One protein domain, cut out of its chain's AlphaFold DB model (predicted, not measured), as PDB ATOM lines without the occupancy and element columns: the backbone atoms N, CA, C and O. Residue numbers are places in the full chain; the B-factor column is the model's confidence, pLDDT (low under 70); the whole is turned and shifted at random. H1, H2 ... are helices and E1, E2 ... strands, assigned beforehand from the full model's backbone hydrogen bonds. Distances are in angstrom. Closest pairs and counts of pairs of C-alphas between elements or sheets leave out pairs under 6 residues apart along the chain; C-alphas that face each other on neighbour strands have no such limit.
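What this domain is: This is residues 69 to 164 of the 164 residues of an uncharacterized protein of Leucobacter sp (UniProt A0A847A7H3). A four-stranded sheet, strongly twisted and curled like part of a barrel, has the helix H2 packed over one face along E2 and E1; the short H1 sits on the opposite face, near where E1 begins. The 96 printed residues run H1, E1, E2, E3, H2, E4; the sheet's order is E3, E2, E1, E4, all antiparallel. The class is mixed, helices and strands. The whole is compact, with a radius of gyration of the C-alphas of 14.3 A and spans of 37 by 32 by 18 A.

How they stand to each other: H1, residues 70 to 73, is on the sheet; its closest C-alpha pair with E1, residues 89 to 108, is Leu 70 and Phe 89, 5.4 A. E1 bends by 134 degrees at residue 92. E1 and E2, residues 111 to 122, form a hairpin, with N 103 and O 115 at 2.8 A. E2 and E3, residues 129 to 137, form another, with N 116 and O 135 at 2.8 A. E1, E2 and E3 are a meander, each strand the antiparallel neighbour of the one before. H2, residues 141 to 154, lies over E2 and E1 at a height over the sheet of 8.3 A, at 16 degrees to E2 on the local plane; its closest C-alphas with E2 are Val 116 and Pro 143, 5.9 A. E4, residues 158 to 163, is antiparallel to E1, with N 91 and O 161 at 3.0 A. H2 has 9 of 10 O i to N i+4 pairs within hydrogen-bond range; H1 is too short for one.

Where its parts are: H1 begins at C-alpha 70 (9.271, -57.623, 33.839) and spans 5.2 A. E1 spans 22.0 A, E2 31.8 A, E3 24.2 A, H2 20.5 A and E4 15.6 A, ending at C-alpha 163 (5.623, -53.699, 26.980).

The domain as a whole: The farthest C-alphas, Gly 110 and Ala 125, are 39.8 A apart. The printed part has no cut. The link from H1 to E1 is long, 15 residues. No printed residue is under 70 in pLDDT.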
ATOM      1  N   PRO A  69       9.974 -61.898  31.680       81.69
ATOM      2  CA  PRO A  69       9.311 -61.357  32.857       81.69
ATOM      3  C   PRO A  69       9.824 -59.944  33.184       81.69
ATOM      4  O   PRO A  69      11.026 -59.682  33.109       81.69
ATOM      5  N   LEU A  70       8.930 -59.030  33.570       81.00
ATOM      6  CA  LEU A  70       9.271 -57.623  33.839       81.00
ATOM      7  C   LEU A  70      10.375 -57.444  34.907       81.00
ATOM      8  O   LEU A  70      11.174 -56.517  34.818       81.00
ATOM      9  N   ASP A  71      10.466 -58.342  35.887       81.12
ATOM     10  CA  ASP A  71      11.505 -58.332  36.929       81.12
ATOM     11  C   ASP A  71      12.917 -58.617  36.404       81.12
ATOM     12  O   ASP A  71      13.897 -58.290  37.070       81.12
ATOM     13  N   THR A  72      13.023 -59.191  35.208       78.00
ATOM     14  CA  THR A  72      14.306 -59.420  34.534       78.00
ATOM     15  C   THR A  72      14.707 -58.276  33.603       78.00
ATOM     16  O   THR A  72      15.859 -58.232  33.178       78.00
ATOM     17  N   VAL A  73      13.783 -57.352  33.300       80.56
ATOM     18  CA  VAL A  73      14.039 -56.187  32.438       80.56
ATOM     19  C   VAL A  73      14.497 -54.981  33.252       80.56
ATOM     20  O   VAL A  73      15.490 -54.356  32.889       80.56
ATOM     21  N   THR A  74      13.811 -54.644  34.352       80.62
ATOM     22  CA  THR A  74      14.217 -53.527  35.224       80.62
ATOM     23  C   THR A  74      13.672 -53.696  36.646       80.62
ATOM     24  O   THR A  74      12.524 -54.107  36.847       80.62
ATOM     25  N   GLY A  75      14.476 -53.342  37.654       78.75
ATOM     26  CA  GLY A  75      14.039 -53.302  39.046       78.75
ATOM     27  C   GLY A  75      13.146 -52.087  39.370       78.75
ATOM     28  O   GLY A  75      13.238 -51.045  38.720       78.75
ATOM     29  N   PRO A  76      12.284 -52.151  40.403       78.44
ATOM     30  CA  PRO A  76      11.490 -50.997  40.829       78.44
ATOM     31  C   PRO A  76      12.369 -49.797  41.209       78.44
ATOM     32  O   PRO A  76      13.212 -49.900  42.099       78.44
ATOM     33  N   GLY A  77      12.144 -48.648  40.566       78.56
ATOM     34  CA  GLY A  77      12.902 -47.414  40.817       78.56
ATOM     35  C   GLY A  77      14.321 -47.404  40.240       78.56
ATOM     36  O   GLY A  77      15.050 -46.434  40.446       78.56
ATOM     37  N   GLU A  78      14.711 -48.454  39.521       80.75
ATOM     38  CA  GLU A  78      15.981 -48.517  38.813       80.75
ATOM     39  C   GLU A  78      15.894 -47.745  37.492       80.75
ATOM     40  O   GLU A  78      14.851 -47.713  36.834       80.75
ATOM     41  N   ALA A  79      16.987 -47.084  37.114       77.62
ATOM     42  CA  ALA A  79      17.047 -46.375  35.844       77.62
ATOM     43  C   ALA A  79      17.087 -47.376  34.683       77.62
ATOM     44  O   ALA A  79      17.792 -48.381  34.746       77.62
ATOM     45  N   ILE A  80      16.372 -47.063  33.602       80.19
ATOM     46  CA  ILE A  80      16.467 -47.820  32.354       80.19
ATOM     47  C   ILE A  80      17.868 -47.593  31.776       80.19
ATOM     48  O   ILE A  80      18.303 -46.449  31.625       80.19
ATOM     49  N   THR A  81      18.570 -48.683  31.480       81.06
ATOM     50  CA  THR A  81      19.912 -48.670  30.883       81.06
ATOM     51  C   THR A  81      19.834 -48.984  29.393       81.06
ATOM     52  O   THR A  81      18.847 -49.553  28.936       81.06
ATOM     53  N   ASP A  82      20.895 -48.699  28.636       77.19
ATOM     54  CA  ASP A  82      20.978 -49.092  27.220       77.19
ATOM     55  C   ASP A  82      20.841 -50.614  27.020       77.19
ATOM     56  O   ASP A  82      20.398 -51.056  25.966       77.19
ATOM     57  N   ALA A  83      21.180 -51.421  28.036       75.56
ATOM     58  CA  ALA A  83      21.052 -52.877  27.995       75.56
ATOM     59  C   ALA A  83      19.611 -53.376  28.215       75.56
ATOM     60  O   ALA A  83      19.264 -54.462  27.760       75.56
ATOM     61  N   SER A  84      18.782 -52.607  28.928       75.31
ATOM     62  CA  SER A  84      17.380 -52.944  29.204       75.31
ATOM     63  C   SER A  84      16.397 -52.212  28.287       75.31
ATOM     64  O   SER A  84      15.238 -52.609  28.173       75.31
ATOM     65  N   ALA A  85      16.844 -51.138  27.634       75.94
ATOM     66  CA  ALA A  85      16.047 -50.360  26.701       75.94
ATOM     67  C   ALA A  85      15.665 -51.194  25.468       75.94
ATOM     68  O   ALA A  85      16.521 -51.743  24.779       75.94
ATOM     69  N   GLY A  86      14.366 -51.255  25.165       77.00
ATOM     70  CA  GLY A  86      13.843 -51.967  23.999       77.00
ATOM     71  C   GLY A  86      13.662 -53.473  24.190       77.00
ATOM     72  O   GLY A  86      13.271 -54.139  23.232       77.00
ATOM     73  N   LEU A  87      13.915 -54.009  25.390       83.69
ATOM     74  CA  LEU A  87      13.543 -55.383  25.721       83.69
ATOM     75  C   LEU A  87      12.028 -55.506  25.854       83.69
ATOM     76  O   LEU A  87      11.385 -54.722  26.555       83.69
ATOM     77  N   VAL A  88      11.473 -56.540  25.231       86.44
ATOM     78  CA  VAL A  88      10.050 -56.851  25.344       86.44
ATOM     79  C   VAL A  88       9.772 -57.627  26.632       86.44
ATOM     80  O   VAL A  88      10.466 -58.590  26.973       86.44
ATOM     81  N   PHE A  89       8.719 -57.238  27.344       88.50
ATOM     82  CA  PHE A  89       8.230 -57.966  28.508       88.50
ATOM     83  C   PHE A  89       6.732 -58.218  28.449       88.50
ATOM     84  O   PHE A  89       5.987 -57.479  27.811       88.50
ATOM     85  N   MET A  90       6.288 -59.232  29.187       87.88
ATOM     86  CA  MET A  90       4.874 -59.475  29.452       87.88
ATOM     87  C   MET A  90       4.582 -59.379  30.945       87.88
ATOM     88  O   MET A  90       5.379 -59.798  31.788       87.88
ATOM     89  N   THR A  91       3.426 -58.812  31.276       90.62
ATOM     90  CA  THR A  91       2.926 -58.759  32.650       90.62
ATOM     91  C   THR A  91       1.407 -58.812  32.667       90.62
ATOM     92  O   THR A  91       0.741 -58.337  31.749       90.62
ATOM     93  N   VAL A  92       0.861 -59.354  33.750       91.50
ATOM     94  CA  VAL A  92      -0.581 -59.394  34.000       91.50
ATOM     95  C   VAL A  92      -0.926 -58.398  35.103       91.50
ATOM     96  O   VAL A  92      -0.132 -58.186  36.028       91.50
ATOM     97  N   GLY A  93      -2.071 -57.736  34.982       92.25
ATOM     98  CA  GLY A  93      -2.497 -56.693  35.907       92.25
ATOM     99  C   GLY A  93      -3.774 -55.998  35.468       92.25
ATOM    100  O   GLY A  93      -4.431 -56.413  34.521       92.25
ATOM    101  N   SER A  94      -4.124 -54.911  36.140       92.69
ATOM    102  CA  SER A  94      -5.330 -54.136  35.840       92.69
ATOM    103  C   SER A  94      -5.049 -52.641  35.867       92.69
ATOM    104  O   SER A  94      -4.196 -52.171  36.624       92.69
ATOM    105  N   PHE A  95      -5.806 -51.875  35.084       91.00
ATOM    106  CA  PHE A  95      -5.771 -50.420  35.177       91.00
ATOM    107  C   PHE A  95      -6.539 -49.921  36.397       91.00
ATOM    108  O   PHE A  95      -7.677 -50.335  36.624       91.00
ATOM    109  N   VAL A  96      -5.937 -48.988  37.134       89.75
ATOM    110  CA  VAL A  96      -6.569 -48.341  38.285       89.75
ATOM    111  C   VAL A  96      -7.697 -47.441  37.793       89.75
ATOM    112  O   VAL A  96      -7.483 -46.482  37.046       89.75
ATOM    113  N   SER A  97      -8.918 -47.752  38.220       84.88
ATOM    114  CA  SER A  97     -10.096 -46.978  37.848       84.88
ATOM    115  C   SER A  97      -9.939 -45.501  38.220       84.88
ATOM    116  O   SER A  97      -9.572 -45.143  39.338       84.88
ATOM    117  N   GLY A  98     -10.207 -44.625  37.252       81.81
ATOM    118  CA  GLY A  98     -10.094 -43.176  37.421       81.81
ATOM    119  C   GLY A  98      -8.679 -42.597  37.305       81.81
ATOM    120  O   GLY A  98      -8.583 -41.391  37.081       81.81
ATOM    121  N   ASP A  99      -7.620 -43.412  37.344       89.12
ATOM    122  CA  ASP A  99      -6.231 -42.939  37.305       89.12
ATOM    123  C   ASP A  99      -5.636 -43.000  35.890       89.12
ATOM    124  O   ASP A  99      -4.962 -43.944  35.466       89.12
ATOM    125  N   TYR A 100      -5.970 -41.965  35.127       88.38
ATOM    126  CA  TYR A 100      -5.525 -41.786  33.757       88.38
ATOM    127  C   TYR A 100      -5.264 -40.312  33.492       88.38
ATOM    128  O   TYR A 100      -6.038 -39.450  33.924       88.38
ATOM    129  N   GLN A 101      -4.232 -40.030  32.711       88.75
ATOM    130  CA  GLN A 101      -3.779 -38.677  32.439       88.75
ATOM    131  C   GLN A 101      -3.573 -38.460  30.942       88.75
ATOM    132  O   GLN A 101      -3.085 -39.335  30.229       88.75
ATOM    133  N   VAL A 102      -3.924 -37.264  30.475       89.62
ATOM    134  CA  VAL A 102      -3.515 -36.778  29.158       89.62
ATOM    135  C   VAL A 102      -2.226 -35.981  29.336       89.62
ATOM    136  O   VAL A 102      -2.172 -35.049  30.140       89.62
ATOM    137  N   VAL A 103      -1.177 -36.376  28.619       90.50
ATOM    138  CA  VAL A 103       0.125 -35.703  28.610       90.50
ATOM    139  C   VAL A 103       0.278 -34.999  27.270       90.50
ATOM    140  O   VAL A 103       0.533 -35.637  26.247       90.50
ATOM    141  N   GLU A 104       0.081 -33.686  27.285       90.50
ATOM    142  CA  GLU A 104       0.145 -32.819  26.109       90.50
ATOM    143  C   GLU A 104       1.590 -32.435  25.747       90.50
ATOM    144  O   GLU A 104       2.537 -32.755  26.470       90.50
ATOM    145  N   GLU A 105       1.748 -31.758  24.605       88.94
ATOM    146  CA  GLU A 105       3.024 -31.237  24.092       88.94
ATOM    147  C   GLU A 105       4.106 -32.311  23.901       88.94
ATOM    148  O   GLU A 105       5.309 -32.070  24.031       88.94
ATOM    149  N   ARG A 106       3.691 -33.533  23.564       89.50
ATOM    150  CA  ARG A 106       4.605 -34.650  23.320       89.50
ATOM    151  C   ARG A 106       4.690 -34.970  21.840       89.50
ATOM    152  O   ARG A 106       3.675 -35.179  21.175       89.50
ATOM    153  N   ALA A 107       5.923 -35.052  21.347       89.38
ATOM    154  CA  ALA A 107       6.199 -35.457  19.982       89.38
ATOM    155  C   ALA A 107       6.014 -36.973  19.800       89.38
ATOM    156  O   ALA A 107       6.472 -37.762  20.629       89.38
ATOM    157  N   ASN A 108       5.388 -37.373  18.698       88.62
ATOM    158  CA  ASN A 108       5.335 -38.746  18.213       88.62
ATOM    159  C   ASN A 108       5.451 -38.730  16.684       88.62
ATOM    160  O   ASN A 108       4.725 -37.999  16.018       88.62
ATOM    161  N   GLY A 109       6.398 -39.480  16.117       87.50
ATOM    162  CA  GLY A 109       6.581 -39.534  14.658       87.50
ATOM    163  C   GLY A 109       6.872 -38.185  13.975       87.50
ATOM    164  O   GLY A 109       6.646 -38.059  12.778       87.50
ATOM    165  N   GLY A 110       7.366 -37.182  14.713       90.81
ATOM    166  CA  GLY A 110       7.637 -35.832  14.199       90.81
ATOM    167  C   GLY A 110       6.494 -34.824  14.379       90.81
ATOM    168  O   GLY A 110       6.702 -33.639  14.131       90.81
ATOM    169  N   GLU A 111       5.330 -35.252  14.868       92.50
ATOM    170  CA  GLU A 111       4.195 -34.377  15.172       92.50
ATOM    171  C   GLU A 111       4.048 -34.180  16.681       92.50
ATOM    172  O   GLU A 111       4.220 -35.119  17.457       92.50
ATOM    173  N   VAL A 112       3.724 -32.961  17.111       92.12
ATOM    174  CA  VAL A 112       3.437 -32.664  18.521       92.12
ATOM    175  C   VAL A 112       1.948 -32.854  18.772       92.12
ATOM    176  O   VAL A 112       1.122 -32.279  18.071       92.12
ATOM    177  N   GLY A 113       1.619 -33.646  19.786       91.56
ATOM    178  CA  GLY A 113       0.246 -33.945  20.167       91.56
ATOM    179  C   GLY A 113       0.151 -34.323  21.638       91.56
ATOM    180  O   GLY A 113       0.920 -33.837  22.474       91.56
ATOM    181  N   ALA A 114      -0.790 -35.205  21.953       92.56
ATOM    182  CA  ALA A 114      -1.070 -35.634  23.313       92.56
ATOM    183  C   ALA A 114      -1.128 -37.163  23.427       92.56
ATOM    184  O   ALA A 114      -1.720 -37.844  22.587       92.56
ATOM    185  N   TRP A 115      -0.535 -37.688  24.500       92.25
ATOM    186  CA  TRP A 115      -0.631 -39.095  24.889       92.25
ATOM    187  C   TRP A 115      -1.702 -39.293  25.954       92.25
ATOM    188  O   TRP A 115      -1.800 -38.509  26.894       92.25
ATOM    189  N   VAL A 116      -2.452 -40.384  25.854       91.31
ATOM    190  CA  VAL A 116      -3.235 -40.928  26.965       91.31
ATOM    191  C   VAL A 116      -2.361 -41.924  27.705       91.31
ATOM    192  O   VAL A 116      -1.873 -42.881  27.107       91.31
ATOM    193  N   VAL A 117      -2.186 -41.716  29.003       92.06
ATOM    194  CA  VAL A 117      -1.432 -42.601  29.889       92.06
ATOM    195  C   VAL A 117      -2.375 -43.153  30.951       92.06
ATOM    196  O   VAL A 117      -3.157 -42.405  31.537       92.06
ATOM    197  N   GLY A 118      -2.324 -44.462  31.180       91.50
ATOM    198  CA  GLY A 118      -3.068 -45.141  32.237       91.50
ATOM    199  C   GLY A 118      -2.139 -45.724  33.291       91.50
ATOM    200  O   GLY A 118      -1.048 -46.200  32.966       91.50
ATOM    201  N   HIS A 119      -2.585 -45.712  34.542       93.12
ATOM    202  CA  HIS A 119      -1.892 -46.380  35.632       93.12
ATOM    203  C   HIS A 119      -2.276 -47.864  35.671       93.12
ATOM    204  O   HIS A 119      -3.428 -48.212  35.931       93.12
ATOM    205  N   PHE A 120      -1.308 -48.736  35.410       92.38
ATOM    206  CA  PHE A 120      -1.459 -50.185  35.433       92.38
ATOM    207  C   PHE A 120      -0.765 -50.786  36.656       92.38
ATOM    208  O   PHE A 120       0.381 -50.439  36.949       92.38
ATOM    209  N   VAL A 121      -1.444 -51.692  37.360       92.69
ATOM    210  CA  VAL A 121      -0.914 -52.381  38.544       92.69
ATOM    211  C   VAL A 121      -0.838 -53.873  38.277       92.69
ATOM    212  O   VAL A 121      -1.840 -54.477  37.900       92.69
ATOM    213  N   THR A 122       0.340 -54.466  38.473       91.88
ATOM    214  CA  THR A 122       0.556 -55.899  38.231       91.88
ATOM    215  C   THR A 122      -0.060 -56.772  39.332       91.88
ATOM    216  O   THR A 122      -0.039 -56.394  40.504       91.88
ATOM    217  N   THR A 123      -0.566 -57.959  38.973       89.56
ATOM    218  CA  THR A 123      -1.182 -58.926  39.918       89.56
ATOM    219  C   THR A 123      -0.143 -59.799  40.655       89.56
ATOM    220  O   THR A 123      -0.487 -60.708  41.407       89.56
ATOM    221  N   ASP A 124       1.153 -59.546  40.459       82.12
ATOM    222  CA  ASP A 124       2.235 -60.347  41.040       82.12
ATOM    223  C   ASP A 124       2.318 -60.227  42.576       82.12
ATOM    224  O   ASP A 124       1.838 -59.273  43.187       82.12
ATOM    225  N   ALA A 125       3.062 -61.141  43.214       75.56
ATOM    226  CA  ALA A 125       3.306 -61.140  44.666       75.56
ATOM    227  C   ALA A 125       3.891 -59.819  45.217       75.56
ATOM    228  O   ALA A 125       3.796 -59.543  46.413       75.56
ATOM    229  N   ARG A 126       4.517 -59.014  44.353       83.06
ATOM    230  CA  ARG A 126       4.930 -57.635  44.630       83.06
ATOM    231  C   ARG A 126       4.318 -56.739  43.547       83.06
ATOM    232  O   ARG A 126       4.929 -56.637  42.481       83.06
ATOM    233  N   PRO A 127       3.149 -56.121  43.799       85.75
ATOM    234  CA  PRO A 127       2.491 -55.257  42.827       85.75
ATOM    235  C   PRO A 127       3.418 -54.126  42.385       85.75
ATOM    236  O   PRO A 127       4.033 -53.449  43.215       85.75
ATOM    237  N   ARG A 128       3.539 -53.937  41.073       88.31
ATOM    238  CA  ARG A 128       4.302 -52.844  40.460       88.31
ATOM    239  C   ARG A 128       3.349 -51.876  39.782       88.31
ATOM    240  O   ARG A 128       2.327 -52.287  39.249       88.31
ATOM    241  N   HIS A 129       3.727 -50.604  39.787       90.75
ATOM    242  CA  HIS A 129       2.961 -49.503  39.216       90.75
ATOM    243  C   HIS A 129       3.621 -49.063  37.909       90.75
ATOM    244  O   HIS A 129       4.782 -48.649  37.912       90.75
ATOM    245  N   LEU A 130       2.898 -49.176  36.798       89.94
ATOM    246  CA  LEU A 130       3.381 -48.853  35.460       89.94
ATOM    247  C   LEU A 130       2.547 -47.724  34.859       89.94
ATOM    248  O   LEU A 130       1.317 -47.755  34.894       89.94
ATOM    249  N   ALA A 131       3.227 -46.746  34.266       91.19
ATOM    250  CA  ALA A 131       2.604 -45.743  33.416       91.19
ATOM    251  C   ALA A 131       2.579 -46.275  31.978       91.19
ATOM    252  O   ALA A 131       3.616 -46.345  31.320       91.19
ATOM    253  N   VAL A 132       1.403 -46.672  31.498       90.62
ATOM    254  CA  VAL A 132       1.242 -47.287  30.175       90.62
ATOM    255  C   VAL A 132       0.669 -46.263  29.207       90.62
ATOM    256  O   VAL A 132      -0.407 -45.712  29.441       90.62
ATOM    257  N   ALA A 133       1.371 -46.015  28.103       90.75
ATOM    258  CA  ALA A 133       0.869 -45.188  27.013       90.75
ATOM    259  C   ALA A 133      -0.207 -45.960  26.228       90.75
ATOM    260  O   ALA A 133       0.090 -46.930  25.538       90.75
ATOM    261  N   LEU A 134      -1.462 -45.530  26.343       88.19
ATOM    262  CA  LEU A 134      -2.629 -46.188  25.743       88.19
ATOM    263  C   LEU A 134      -2.877 -45.755  24.296       88.19
ATOM    264  O   LEU A 134      -3.435 -46.509  23.503       88.19
ATOM    265  N   GLY A 135      -2.501 -44.524  23.957       88.94
ATOM    266  CA  GLY A 135      -2.705 -43.981  22.621       88.94
ATOM    267  C   GLY A 135      -2.225 -42.545  22.497       88.94
ATOM    268  O   GLY A 135      -2.039 -41.851  23.496       88.94
ATOM    269  N   TRP A 136      -2.039 -42.106  21.257       92.12
ATOM    270  CA  TRP A 136      -1.616 -40.755  20.910       92.12
ATOM    271  C   TRP A 136      -2.590 -40.143  19.910       92.12
ATOM    272  O   TRP A 136      -3.139 -40.853  19.068       92.12
ATOM    273  N   SER A 137      -2.772 -38.828  19.975       91.62
ATOM    274  CA  SER A 137      -3.436 -38.067  18.917       91.62
ATOM    275  C   SER A 137      -2.774 -36.704  18.751       91.62
ATOM    276  O   SER A 137      -2.344 -36.079  19.724       91.62
ATOM    277  N   ALA A 138      -2.737 -36.229  17.507       89.44
ATOM    278  CA  ALA A 138      -2.274 -34.890  17.158       89.44
ATOM    279  C   ALA A 138      -3.164 -33.787  17.764       89.44
ATOM    280  O   ALA A 138      -2.710 -32.661  17.953       89.44
ATOM    281  N   THR A 139      -4.427 -34.097  18.086       82.00
ATOM    282  CA  THR A 139      -5.397 -33.123  18.605       82.00
ATOM    283  C   THR A 139      -5.755 -33.441  20.058       82.00
ATOM    284  O   THR A 139      -6.405 -34.455  20.282       82.00
ATOM    285  N   PRO A 140      -5.468 -32.574  21.048       70.94
ATOM    286  CA  PRO A 140      -5.693 -32.857  22.479       70.94
ATOM    287  C   PRO A 140      -7.133 -33.228  22.898       70.94
ATOM    288  O   PRO A 140      -7.343 -33.892  23.916       70.94
ATOM    289  N   ALA A 141      -8.146 -32.861  22.105       75.31
ATOM    290  CA  ALA A 141      -9.550 -33.188  22.378       75.31
ATOM    291  C   ALA A 141      -9.908 -34.671  22.130       75.31
ATOM    292  O   ALA A 141     -10.725 -35.235  22.861       75.31
ATOM    293  N   GLU A 142      -9.301 -35.323  21.137       78.56
ATOM    294  CA  GLU A 142      -9.552 -36.739  20.830       78.56
ATOM    295  C   GLU A 142      -9.028 -37.728  21.892       78.56
ATOM    296  O   GLU A 142      -9.784 -38.630  22.265       78.56
ATOM    297  N   PRO A 143      -7.806 -37.581  22.453       78.56
ATOM    298  CA  PRO A 143      -7.305 -38.467  23.492       78.56
ATOM    299  C   PRO A 143      -8.209 -38.456  24.731       78.56
ATOM    300  O   PRO A 143      -8.416 -39.496  25.352       78.56
ATOM    301  N   SER A 144      -8.849 -37.325  25.042       79.12
ATOM    302  CA  SER A 144      -9.832 -37.233  26.132       79.12
ATOM    303  C   SER A 144     -11.106 -38.057  25.880       79.12
ATOM    304  O   SER A 144     -11.687 -38.612  26.816       79.12
ATOM    305  N   GLN A 145     -11.565 -38.159  24.630       80.25
ATOM    306  CA  GLN A 145     -12.724 -38.988  24.262       80.25
ATOM    307  C   GLN A 145     -12.359 -40.476  24.208       80.25
ATOM    308  O   GLN A 145     -13.098 -41.327  24.718       80.25
ATOM    309  N   ALA A 146     -11.185 -40.791  23.653       76.62
ATOM    310  CA  ALA A 146     -10.635 -42.142  23.659       76.62
ATOM    311  C   ALA A 146     -10.477 -42.659  25.095       76.62
ATOM    312  O   ALA A 146     -10.855 -43.794  25.392       76.62
ATOM    313  N   LEU A 147     -10.031 -41.795  26.011       79.94
ATOM    314  CA  LEU A 147      -9.909 -42.126  27.422       79.94
ATOM    315  C   LEU A 147     -11.256 -42.481  28.068       79.94
ATOM    316  O   LEU A 147     -11.335 -43.453  28.814       79.94
ATOM    317  N   GLN A 148     -12.325 -41.731  27.788       81.19
ATOM    318  CA  GLN A 148     -13.663 -42.051  28.309       81.19
ATOM    319  C   GLN A 148     -14.141 -43.427  27.831       81.19
ATOM    320  O   GLN A 148     -14.676 -44.207  28.618       81.19
ATOM    321  N   THR A 149     -13.881 -43.747  26.564       79.00
ATOM    322  CA  THR A 149     -14.200 -45.059  25.987       79.00
ATOM    323  C   THR A 149     -13.369 -46.172  26.629       79.00
ATOM    324  O   THR A 149     -13.899 -47.236  26.946       79.00
ATOM    325  N   PHE A 150     -12.077 -45.927  26.867       80.62
ATOM    326  CA  PHE A 150     -11.180 -46.888  27.508       80.62
ATOM    327  C   PHE A 150     -11.601 -47.184  28.951       80.62
ATOM    328  O   PHE A 150     -11.742 -48.350  29.321       80.62
ATOM    329  N   LYS A 151     -11.883 -46.133  29.735       79.94
ATOM    330  CA  LYS A 151     -12.393 -46.236  31.113       79.94
ATOM    331  C   LYS A 151     -13.631 -47.129  31.192       79.94
ATOM    332  O   LYS A 151     -13.704 -48.015  32.031       79.94
ATOM    333  N   ALA A 152     -14.581 -46.948  30.275       77.69
ATOM    334  CA  ALA A 152     -15.812 -47.738  30.263       77.69
ATOM    335  C   ALA A 152     -15.589 -49.236  29.985       77.69
ATOM    336  O   ALA A 152     -16.440 -50.051  30.335       77.69
ATOM    337  N   LYS A 153     -14.485 -49.602  29.323       74.94
ATOM    338  CA  LYS A 153     -14.274 -50.953  28.794       74.94
ATOM    339  C   LYS A 153     -13.248 -51.776  29.576       74.94
ATOM    340  O   LYS A 153     -13.352 -52.999  29.571       74.94
ATOM    341  N   PHE A 154     -12.262 -51.133  30.200       75.44
ATOM    342  CA  PHE A 154     -11.063 -51.816  30.700       75.44
ATOM    343  C   PHE A 154     -10.674 -51.465  32.142       75.44
ATOM    344  O   PHE A 154      -9.670 -51.977  32.633       75.44
ATOM    345  N   SER A 155     -11.427 -50.602  32.830       74.19
ATOM    346  CA  SER A 155     -11.191 -50.363  34.257       74.19
ATOM    347  C   SER A 155     -11.510 -51.619  35.068       74.19
ATOM    348  O   SER A 155     -12.540 -52.253  34.842       74.19
ATOM    349  N   ASP A 156     -10.605 -51.973  35.983       73.62
ATOM    350  CA  ASP A 156     -10.723 -53.122  36.896       73.62
ATOM    351  C   ASP A 156     -10.847 -54.499  36.206       73.62
ATOM    352  O   ASP A 156     -11.256 -55.484  36.822       73.62
ATOM    353  N   VAL A 157     -10.471 -54.585  34.927       83.94
ATOM    354  CA  VAL A 157     -10.341 -55.850  34.198       83.94
ATOM    355  C   VAL A 157      -8.885 -56.289  34.245       83.94
ATOM    356  O   VAL A 157      -7.983 -55.496  33.973       83.94
ATOM    357  N   GLU A 158      -8.661 -57.558  34.578       87.69
ATOM    358  CA  GLU A 158      -7.339 -58.163  34.482       87.69
ATOM    359  C   GLU A 158      -6.979 -58.387  33.011       87.69
ATOM    360  O   GLU A 158      -7.732 -58.986  32.238       87.69
ATOM    361  N   LEU A 159      -5.833 -57.846  32.624       88.50
ATOM    362  CA  LEU A 159      -5.319 -57.817  31.272       88.50
ATOM    363  C   LEU A 159      -3.868 -58.273  31.287       88.50
ATOM    364  O   LEU A 159      -3.076 -57.911  32.158       88.50
ATOM    365  N   GLU A 160      -3.526 -59.037  30.267       89.38
ATOM    366  CA  GLU A 160      -2.149 -59.327  29.915       89.38
ATOM    367  C   GLU A 160      -1.671 -58.244  28.945       89.38
ATOM    368  O   GLU A 160      -2.326 -57.980  27.932       89.38
ATOM    369  N   ILE A 161      -0.570 -57.575  29.290       87.75
ATOM    370  CA  ILE A 161       0.015 -56.514  28.473       87.75
ATOM    371  C   ILE A 161       1.457 -56.857  28.111       87.75
ATOM    372  O   ILE A 161       2.235 -57.332  28.942       87.75
ATOM    373  N   GLU A 162       1.800 -56.581  26.858       89.06
ATOM    374  CA  GLU A 162       3.167 -56.584  26.354       89.06
ATOM    375  C   GLU A 162       3.711 -55.150  26.402       89.06
ATOM    376  O   GLU A 162       3.023 -54.204  26.006       89.06
ATOM    377  N   GLY A 163       4.927 -54.981  26.913       84.44
ATOM    378  CA  GLY A 163       5.623 -53.699  26.980       84.44
ATOM    379  C   GLY A 163       7.004 -53.769  26.339       84.44
ATOM    380  O   GLY A 163       7.562 -54.853  26.185       84.44
ATOM    381  N   ARG A 164       7.539 -52.604  25.964       81.00
ATOM    382  CA  ARG A 164       8.873 -52.412  25.379       81.00
ATOM    383  C   ARG A 164       9.503 -51.109  25.867       81.00
ATOM    384  O   ARG A 164       8.711 -50.199  26.218       81.00
TER     385      ARG A 164